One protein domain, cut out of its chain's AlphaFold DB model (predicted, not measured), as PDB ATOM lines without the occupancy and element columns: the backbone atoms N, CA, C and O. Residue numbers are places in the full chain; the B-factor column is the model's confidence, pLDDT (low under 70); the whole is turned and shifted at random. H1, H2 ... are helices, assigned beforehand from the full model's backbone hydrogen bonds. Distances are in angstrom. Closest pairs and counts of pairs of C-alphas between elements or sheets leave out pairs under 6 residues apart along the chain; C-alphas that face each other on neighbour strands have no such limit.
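AT A GLANCE: This is residues 39 to 95 of the 260 residues of the protein "Predicted protein" of Postia placenta (strain ATCC 44394 / Madison 698-R) (UniProt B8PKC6). The longest helix, H2, and the helix before it, H1, make a wide V whose corner lies at the end of H1 and the start of H2, and the short helix H3 folds back on residues 62 to 69 of H2, on the side away from H1. H1 sticks out as a free arm with its residues 40 to 52, and residues 71 to 76, at the far end of H2 and just past it, stick out as well. The printed part has 57 residues with three named helices, H1, H2 and H3 in this order along the chain, and no named strand; its class is all helix. The whole is loose, with a radius of gyration of the C-alphas of 14.1 A, and spans 39 by 26 by 15 A, only just elongated.

IN THESE COORDINATES: H2 is residues 59 to 74, 22.1 A from first to last C-alpha; C-alpha 59 is at (-30.588, 48.527, 18.003) and C-alpha 74 at (-19.333, 29.592, 19.166). H1 is residues 40 to 54, 20.7 A long, and begins with C-alpha 40 at (-44.848, 35.756, 34.394). H3 is residues 82 to 91, 14.3 A long, and ends with C-alpha 91 at (-20.448, 49.523, 12.668).

HOW THE PARTS SIT: H2 touches H3 with residues 62 to 69 alone. The closest C-alphas of the two are those of Asn 65 and Val 89, 5.1 A apart. Their lines stand at a steep tilt of 38 degrees and run opposite ways; H2 and H3 form a helical hairpin. H1 and H2 are close but not clearly touching, with 2 pairs of C-alphas within 8 A. Their closest C-alphas are those of Ile 53 and Ala 59, 6.4 A apart. The lines of H1 and H2 are only just about perpendicular, at 71 degrees, and their centres are 19.8 A apart. H1 and H3 are apart. In H1, H2 and H3 every O i to N i+4 pair is within hydrogen-bond range.

THE WHOLE: The two C-alphas farthest apart are those of Gln 39 and Asp 95, the first and last printed residues, at 43.7 A. Residues 39 to 52, of which 40 to 52 belong to H1, stand free, and so do residues 71 to 76, of which 71 to 74 belong to H2. Without these stretches the body has 37 residues and spans 31 by 18 by 16 A. The printed part has no cut. The link from H1 to H2, 4 residues, is tight, and the link from H2 to H3, 7 residues, is short. The mean pLDDT of the printed part is 74.8; 15 residues are under 70, namely residues 72 to 73, 75 to 81, 83 to 84 and 92 to 95.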
ATOM      1  N   GLN A  39     -41.282  32.567  35.284       88.19
ATOM      2  CA  GLN A  39     -42.429  33.192  35.928       88.19
ATOM      3  C   GLN A  39     -42.934  34.353  35.070       88.19
ATOM      4  O   GLN A  39     -42.161  35.012  34.373       88.19
ATOM      5  N   ARG A  40     -44.230  34.663  35.165       84.44
ATOM      6  CA  ARG A  40     -44.848  35.756  34.394       84.44
ATOM      7  C   ARG A  40     -44.143  37.101  34.602       84.44
ATOM      8  O   ARG A  40     -43.957  37.838  33.643       84.44
ATOM      9  N   SER A  41     -43.699  37.387  35.825       88.94
ATOM     10  CA  SER A  41     -42.909  38.580  36.155       88.94
ATOM     11  C   SER A  41     -41.574  38.630  35.406       88.94
ATOM     12  O   SER A  41     -41.176  39.685  34.929       88.94
ATOM     13  N   GLN A  42     -40.899  37.491  35.247       86.44
ATOM     14  CA  GLN A  42     -39.643  37.401  34.502       86.44
ATOM     15  C   GLN A  42     -39.874  37.600  33.002       86.44
ATOM     16  O   GLN A  42     -39.099  38.302  32.362       86.44
ATOM     17  N   VAL A  43     -40.957  37.034  32.458       85.19
ATOM     18  CA  VAL A  43     -41.355  37.258  31.058       85.19
ATOM     19  C   VAL A  43     -41.617  38.743  30.803       85.19
ATOM     20  O   VAL A  43     -41.131  39.285  29.814       85.19
ATOM     21  N   GLU A  44     -42.329  39.414  31.709       87.62
ATOM     22  CA  GLU A  44     -42.616  40.845  31.579       87.62
ATOM     23  C   GLU A  44     -41.346  41.696  31.699       87.62
ATOM     24  O   GLU A  44     -41.138  42.612  30.910       87.62
ATOM     25  N   ASN A  45     -40.438  41.350  32.614       90.31
ATOM     26  CA  ASN A  45     -39.149  42.033  32.740       90.31
ATOM     27  C   ASN A  45     -38.314  41.920  31.457       90.31
ATOM     28  O   ASN A  45     -37.764  42.919  30.997       90.31
ATOM     29  N   VAL A  46     -38.243  40.724  30.860       85.44
ATOM     30  CA  VAL A  46     -37.541  40.509  29.584       85.44
ATOM     31  C   VAL A  46     -38.204  41.311  28.466       85.44
ATOM     32  O   VAL A  46     -37.506  41.950  27.683       85.44
ATOM     33  N   ARG A  47     -39.540  41.338  28.415       85.50
ATOM     34  CA  ARG A  47     -40.291  42.126  27.430       85.50
ATOM     35  C   ARG A  47     -40.020  43.624  27.564       85.50
ATOM     36  O   ARG A  47     -39.729  44.268  26.561       85.50
ATOM     37  N   ASN A  48     -40.079  44.168  28.775       87.00
ATOM     38  CA  ASN A  48     -39.845  45.591  29.028       87.00
ATOM     39  C   ASN A  48     -38.403  45.991  28.695       87.00
ATOM     40  O   ASN A  48     -38.164  47.038  28.088       87.00
ATOM     41  N   LEU A  49     -37.437  45.132  29.039       84.94
ATOM     42  CA  LEU A  49     -36.041  45.330  28.661       84.94
ATOM     43  C   LEU A  49     -35.884  45.321  27.136       84.94
ATOM     44  O   LEU A  49     -35.245  46.212  26.582       84.94
ATOM     45  N   TRP A  50     -36.511  44.357  26.460       82.50
ATOM     46  CA  TRP A  50     -36.487  44.266  25.004       82.50
ATOM     47  C   TRP A  50     -37.091  45.496  24.329       82.50
ATOM     48  O   TRP A  50     -36.490  46.026  23.403       82.50
ATOM     49  N   GLN A  51     -38.231  45.996  24.809       83.19
ATOM     50  CA  GLN A  51     -38.832  47.232  24.299       83.19
ATOM     51  C   GLN A  51     -37.904  48.433  24.496       83.19
ATOM     52  O   GLN A  51     -37.738  49.248  23.594       83.19
ATOM     53  N   THR A  52     -37.251  48.518  25.656       82.94
ATOM     54  CA  THR A  52     -36.301  49.597  25.954       82.94
ATOM     55  C   THR A  52     -35.113  49.577  24.993       82.94
ATOM     56  O   THR A  52     -34.708  50.627  24.501       82.94
ATOM     57  N   ILE A  53     -34.568  48.392  24.707       77.38
ATOM     58  CA  ILE A  53     -33.453  48.214  23.768       77.38
ATOM     59  C   ILE A  53     -33.917  48.461  22.329       77.38
ATOM     60  O   ILE A  53     -33.268  49.205  21.606       77.38
ATOM     61  N   GLY A  54     -35.049  47.882  21.924       76.69
ATOM     62  CA  GLY A  54     -35.581  47.973  20.563       76.69
ATOM     63  C   GLY A  54     -35.980  49.387  20.139       76.69
ATOM     64  O   GLY A  54     -35.964  49.685  18.952       76.69
ATOM     65  N   ASN A  55     -36.277  50.269  21.098       80.06
ATOM     66  CA  ASN A  55     -36.548  51.684  20.841       80.06
ATOM     67  C   ASN A  55     -35.273  52.529  20.638       80.06
ATOM     68  O   ASN A  55     -35.376  53.721  20.350       80.06
ATOM     69  N   GLN A  56     -34.074  51.961  20.821       80.94
ATOM     70  CA  GLN A  56     -32.823  52.666  20.543       80.94
ATOM     71  C   GLN A  56     -32.507  52.641  19.047       80.94
ATOM     72  O   GLN A  56     -32.684  51.630  18.368       80.94
ATOM     73  N   ASP A  57     -31.963  53.746  18.543       78.19
ATOM     74  CA  ASP A  57     -31.592  53.850  17.136       78.19
ATOM     75  C   ASP A  57     -30.481  52.846  16.754       78.19
ATOM     76  O   ASP A  57     -29.473  52.665  17.466       78.19
ATOM     77  N   GLY A  58     -30.703  52.141  15.643       73.81
ATOM     78  CA  GLY A  58     -29.849  51.052  15.158       73.81
ATOM     79  C   GLY A  58     -29.726  49.847  16.106       73.81
ATOM     80  O   GLY A  58     -28.746  49.107  16.024       73.81
ATOM     81  N   ALA A  59     -30.651  49.649  17.056       74.06
ATOM     82  CA  ALA A  59     -30.588  48.527  18.003       74.06
ATOM     83  C   ALA A  59     -30.674  47.158  17.319       74.06
ATOM     84  O   ALA A  59     -29.929  46.245  17.674       74.06
ATOM     85  N   ILE A  60     -31.566  47.030  16.333       74.81
ATOM     86  CA  ILE A  60     -31.736  45.796  15.562       74.81
ATOM     87  C   ILE A  60     -30.471  45.492  14.758       74.81
ATOM     88  O   ILE A  60     -29.999  44.363  14.800       74.81
ATOM     89  N   ASP A  61     -29.856  46.488  14.122       72.56
ATOM     90  CA  ASP A  61     -28.640  46.274  13.329       72.56
ATOM     91  C   ASP A  61     -27.464  45.833  14.212       72.56
ATOM     92  O   ASP A  61     -26.791  44.845  13.923       72.56
ATOM     93  N   LYS A  62     -27.268  46.487  15.368       76.19
ATOM     94  CA  LYS A  62     -26.249  46.088  16.361       76.19
ATOM     95  C   LYS A  62     -26.476  44.671  16.880       76.19
ATOM     96  O   LYS A  62     -25.516  43.927  17.079       76.19
ATOM     97  N   LEU A  63     -27.735  44.301  17.115       79.00
ATOM     98  CA  LEU A  63     -28.098  42.954  17.532       79.00
ATOM     99  C   LEU A  63     -27.766  41.936  16.444       79.00
ATOM    100  O   LEU A  63     -27.186  40.905  16.765       79.00
ATOM    101  N   MET A  64     -28.118  42.209  15.188       75.25
ATOM    102  CA  MET A  64     -27.835  41.302  14.075       75.25
ATOM    103  C   MET A  64     -26.325  41.128  13.889       75.25
ATOM    104  O   MET A  64     -25.853  39.996  13.806       75.25
ATOM    105  N   ASN A  65     -25.554  42.218  13.956       77.50
ATOM    106  CA  ASN A  65     -24.090  42.169  13.920       77.50
ATOM    107  C   ASN A  65     -23.527  41.308  15.056       77.50
ATOM    108  O   ASN A  65     -22.745  40.390  14.812       77.50
ATOM    109  N   MET A  66     -23.952  41.570  16.296       79.38
ATOM    110  CA  MET A  66     -23.536  40.785  17.461       79.38
ATOM    111  C   MET A  66     -23.923  39.316  17.310       79.38
ATOM    112  O   MET A  66     -23.097  38.447  17.559       79.38
ATOM    113  N   HIS A  67     -25.148  39.032  16.866       76.75
ATOM    114  CA  HIS A  67     -25.625  37.673  16.657       76.75
ATOM    115  C   HIS A  67     -24.731  36.934  15.662       76.75
ATOM    116  O   HIS A  67     -24.226  35.869  15.997       76.75
ATOM    117  N   CYS A  68     -24.452  37.529  14.499       72.88
ATOM    118  CA  CYS A  68     -23.566  36.948  13.495       72.88
ATOM    119  C   CYS A  68     -22.145  36.702  14.027       72.88
ATOM    120  O   CYS A  68     -21.548  35.663  13.732       72.88
ATOM    121  N   ILE A  69     -21.582  37.636  14.797       73.69
ATOM    122  CA  ILE A  69     -20.233  37.482  15.357       73.69
ATOM    123  C   ILE A  69     -20.212  36.347  16.383       73.69
ATOM    124  O   ILE A  69     -19.416  35.419  16.252       73.69
ATOM    125  N   GLU A  70     -21.112  36.383  17.363       77.69
ATOM    126  CA  GLU A  70     -21.142  35.420  18.465       77.69
ATOM    127  C   GLU A  70     -21.469  34.004  17.974       77.69
ATOM    128  O   GLU A  70     -20.859  33.042  18.439       77.69
ATOM    129  N   THR A  71     -22.347  33.849  16.972       73.06
ATOM    130  CA  THR A  71     -22.586  32.529  16.362       73.06
ATOM    131  C   THR A  71     -21.315  31.970  15.729       73.06
ATOM    132  O   THR A  71     -20.998  30.805  15.937       73.06
ATOM    133  N   ASN A  72     -20.523  32.794  15.035       69.75
ATOM    134  CA  ASN A  72     -19.263  32.338  14.439       69.75
ATOM    135  C   ASN A  72     -18.167  32.057  15.484       69.75
ATOM    136  O   ASN A  72     -17.326  31.177  15.275       69.75
ATOM    137  N   VAL A  73     -18.171  32.783  16.608       69.69
ATOM    138  CA  VAL A  73     -17.269  32.535  17.746       69.69
ATOM    139  C   VAL A  73     -17.593  31.197  18.415       69.69
ATOM    140  O   VAL A  73     -16.671  30.439  18.721       69.69
ATOM    141  N   ILE A  74     -18.881  30.878  18.604       72.00
ATOM    142  CA  ILE A  74     -19.333  29.592  19.166       72.00
ATOM    143  C   ILE A  74     -18.881  28.422  18.287       72.00
ATOM    144  O   ILE A  74     -18.367  27.431  18.809       72.00
ATOM    145  N   GLU A  75     -19.001  28.560  16.965       67.00
ATOM    146  CA  GLU A  75     -18.520  27.558  16.001       67.00
ATOM    147  C   GLU A  75     -16.979  27.463  15.953       67.00
ATOM    148  O   GLU A  75     -16.414  26.588  15.297       67.00
ATOM    149  N   GLY A  76     -16.268  28.354  16.657       63.19
ATOM    150  CA  GLY A  76     -14.808  28.378  16.733       63.19
ATOM    151  C   GLY A  76     -14.126  28.818  15.437       63.19
ATOM    152  O   GLY A  76     -12.915  28.639  15.302       63.19
ATOM    153  N   ILE A  77     -14.889  29.382  14.495       60.28
ATOM    154  CA  ILE A  77     -14.409  29.781  13.167       60.28
ATOM    155  C   ILE A  77     -13.593  31.071  13.265       60.28
ATOM    156  O   ILE A  77     -12.586  31.217  12.578       60.28
ATOM    157  N   LEU A  78     -14.018  31.997  14.131       62.12
ATOM    158  CA  LEU A  78     -13.441  33.332  14.254       62.12
ATOM    159  C   LEU A  78     -13.146  33.660  15.716       62.12
ATOM    160  O   LEU A  78     -13.935  33.371  16.616       62.12
ATOM    161  N   ARG A  79     -12.008  34.312  15.953       58.50
ATOM    162  CA  ARG A  79     -11.714  35.009  17.209       58.50
ATOM    163  C   ARG A  79     -11.240  36.406  16.865       58.50
ATOM    164  O   ARG A  79     -10.184  36.565  16.266       58.50
ATOM    165  N   PHE A  80     -12.035  37.397  17.241       64.69
ATOM    166  CA  PHE A  80     -11.671  38.797  17.083       64.69
ATOM    167  C   PHE A  80     -11.039  39.316  18.366       64.69
ATOM    168  O   PHE A  80     -11.500  38.996  19.465       64.69
ATOM    169  N   ASP A  81     -10.027  40.169  18.232       69.25
ATOM    170  CA  ASP A  81      -9.541  40.932  19.373       69.25
ATOM    171  C   ASP A  81     -10.671  41.829  19.919       69.25
ATOM    172  O   ASP A  81     -11.450  42.384  19.133       69.25
ATOM    173  N   PRO A  82     -10.767  42.036  21.247       71.06
ATOM    174  CA  PRO A  82     -11.869  42.786  21.859       71.06
ATOM    175  C   PRO A  82     -12.165  44.174  21.244       71.06
ATOM    176  O   PRO A  82     -13.341  44.533  21.137       71.06
ATOM    177  N   PRO A  83     -11.166  44.971  20.803       67.81
ATOM    178  CA  PRO A  83     -11.425  46.244  20.125       67.81
ATOM    179  C   PRO A  83     -12.099  46.082  18.753       67.81
ATOM    180  O   PRO A  83     -13.013  46.841  18.431       67.81
ATOM    181  N   ILE A  84     -11.687  45.078  17.973       67.62
ATOM    182  CA  ILE A  84     -12.248  44.775  16.646       67.62
ATOM    183  C   ILE A  84     -13.666  44.229  16.808       67.62
ATOM    184  O   ILE A  84     -14.581  44.685  16.130       67.62
ATOM    185  N   HIS A  85     -13.866  43.342  17.785       72.88
ATOM    186  CA  HIS A  85     -15.178  42.815  18.149       72.88
ATOM    187  C   HIS A  85     -16.186  43.939  18.424       72.88
ATOM    188  O   HIS A  85     -17.262  43.993  17.833       72.88
ATOM    189  N   LYS A  86     -15.808  44.898  19.280       72.31
ATOM    190  CA  LYS A  86     -16.653  46.053  19.604       72.31
ATOM    191  C   LYS A  86     -16.942  46.926  18.378       72.31
ATOM    192  O   LYS A  86     -18.052  47.436  18.259       72.31
ATOM    193  N   SER A  87     -15.961  47.102  17.494       73.38
ATOM    194  CA  SER A  87     -16.126  47.872  16.259       73.38
ATOM    195  C   SER A  87     -17.131  47.214  15.315       73.38
ATOM    196  O   SER A  87     -18.061  47.880  14.871       73.38
ATOM    197  N   LEU A  88     -17.003  45.907  15.074       74.00
ATOM    198  CA  LEU A  88     -17.901  45.149  14.197       74.00
ATOM    199  C   LEU A  88     -19.343  45.124  14.722       74.00
ATOM    200  O   LEU A  88     -20.284  45.261  13.949       74.00
ATOM    201  N   VAL A  89     -19.537  45.030  16.041       77.81
ATOM    202  CA  VAL A  89     -20.881  45.132  16.639       77.81
ATOM    203  C   VAL A  89     -21.516  46.499  16.359       77.81
ATOM    204  O   VAL A  89     -22.704  46.579  16.049       77.81
ATOM    205  N   LEU A  90     -20.742  47.582  16.483       76.25
ATOM    206  CA  LEU A  90     -21.255  48.952  16.374       76.25
ATOM    207  C   LEU A  90     -21.422  49.441  14.935       76.25
ATOM    208  O   LEU A  90     -22.314  50.249  14.686       76.25
ATOM    209  N   HIS A  91     -20.558  48.992  14.028       75.38
ATOM    210  CA  HIS A  91     -20.448  49.523  12.668       75.38
ATOM    211  C   HIS A  91     -20.783  48.492  11.581       75.38
ATOM    212  O   HIS A  91     -20.895  48.857  10.418       75.38
ATOM    213  N   GLY A  92     -21.006  47.229  11.954       68.44
ATOM    214  CA  GLY A  92     -21.302  46.153  11.016       68.44
ATOM    215  C   GLY A  92     -20.077  45.657  10.257       68.44
ATOM    216  O   GLY A  92     -18.933  45.931  10.619       68.44
ATOM    217  N   PHE A  93     -20.343  44.875   9.212       64.69
ATOM    218  CA  PHE A  93     -19.329  44.261   8.350       64.69
ATOM    219  C   PHE A  93     -18.947  45.137   7.145       64.69
ATOM    220  O   PHE A  93     -18.263  44.665   6.238       64.69
ATOM    221  N   GLU A  94     -19.382  46.398   7.116       50.75
ATOM    222  CA  GLU A  94     -19.009  47.332   6.057       50.75
ATOM    223  C   GLU A  94     -17.678  48.019   6.372       50.75
ATOM    224  O   GLU A  94     -17.543  48.722   7.369       50.75
ATOM    225  N   ASP A  95     -16.713  47.876   5.464       44.22
ATOM    226  CA  ASP A  95     -15.785  48.962   5.152       44.22
ATOM    227  C   ASP A  95     -15.455  48.897   3.642       44.22
ATOM    228  O   ASP A  95     -15.385  47.801   3.066       44.22
TER     229      ASP A  95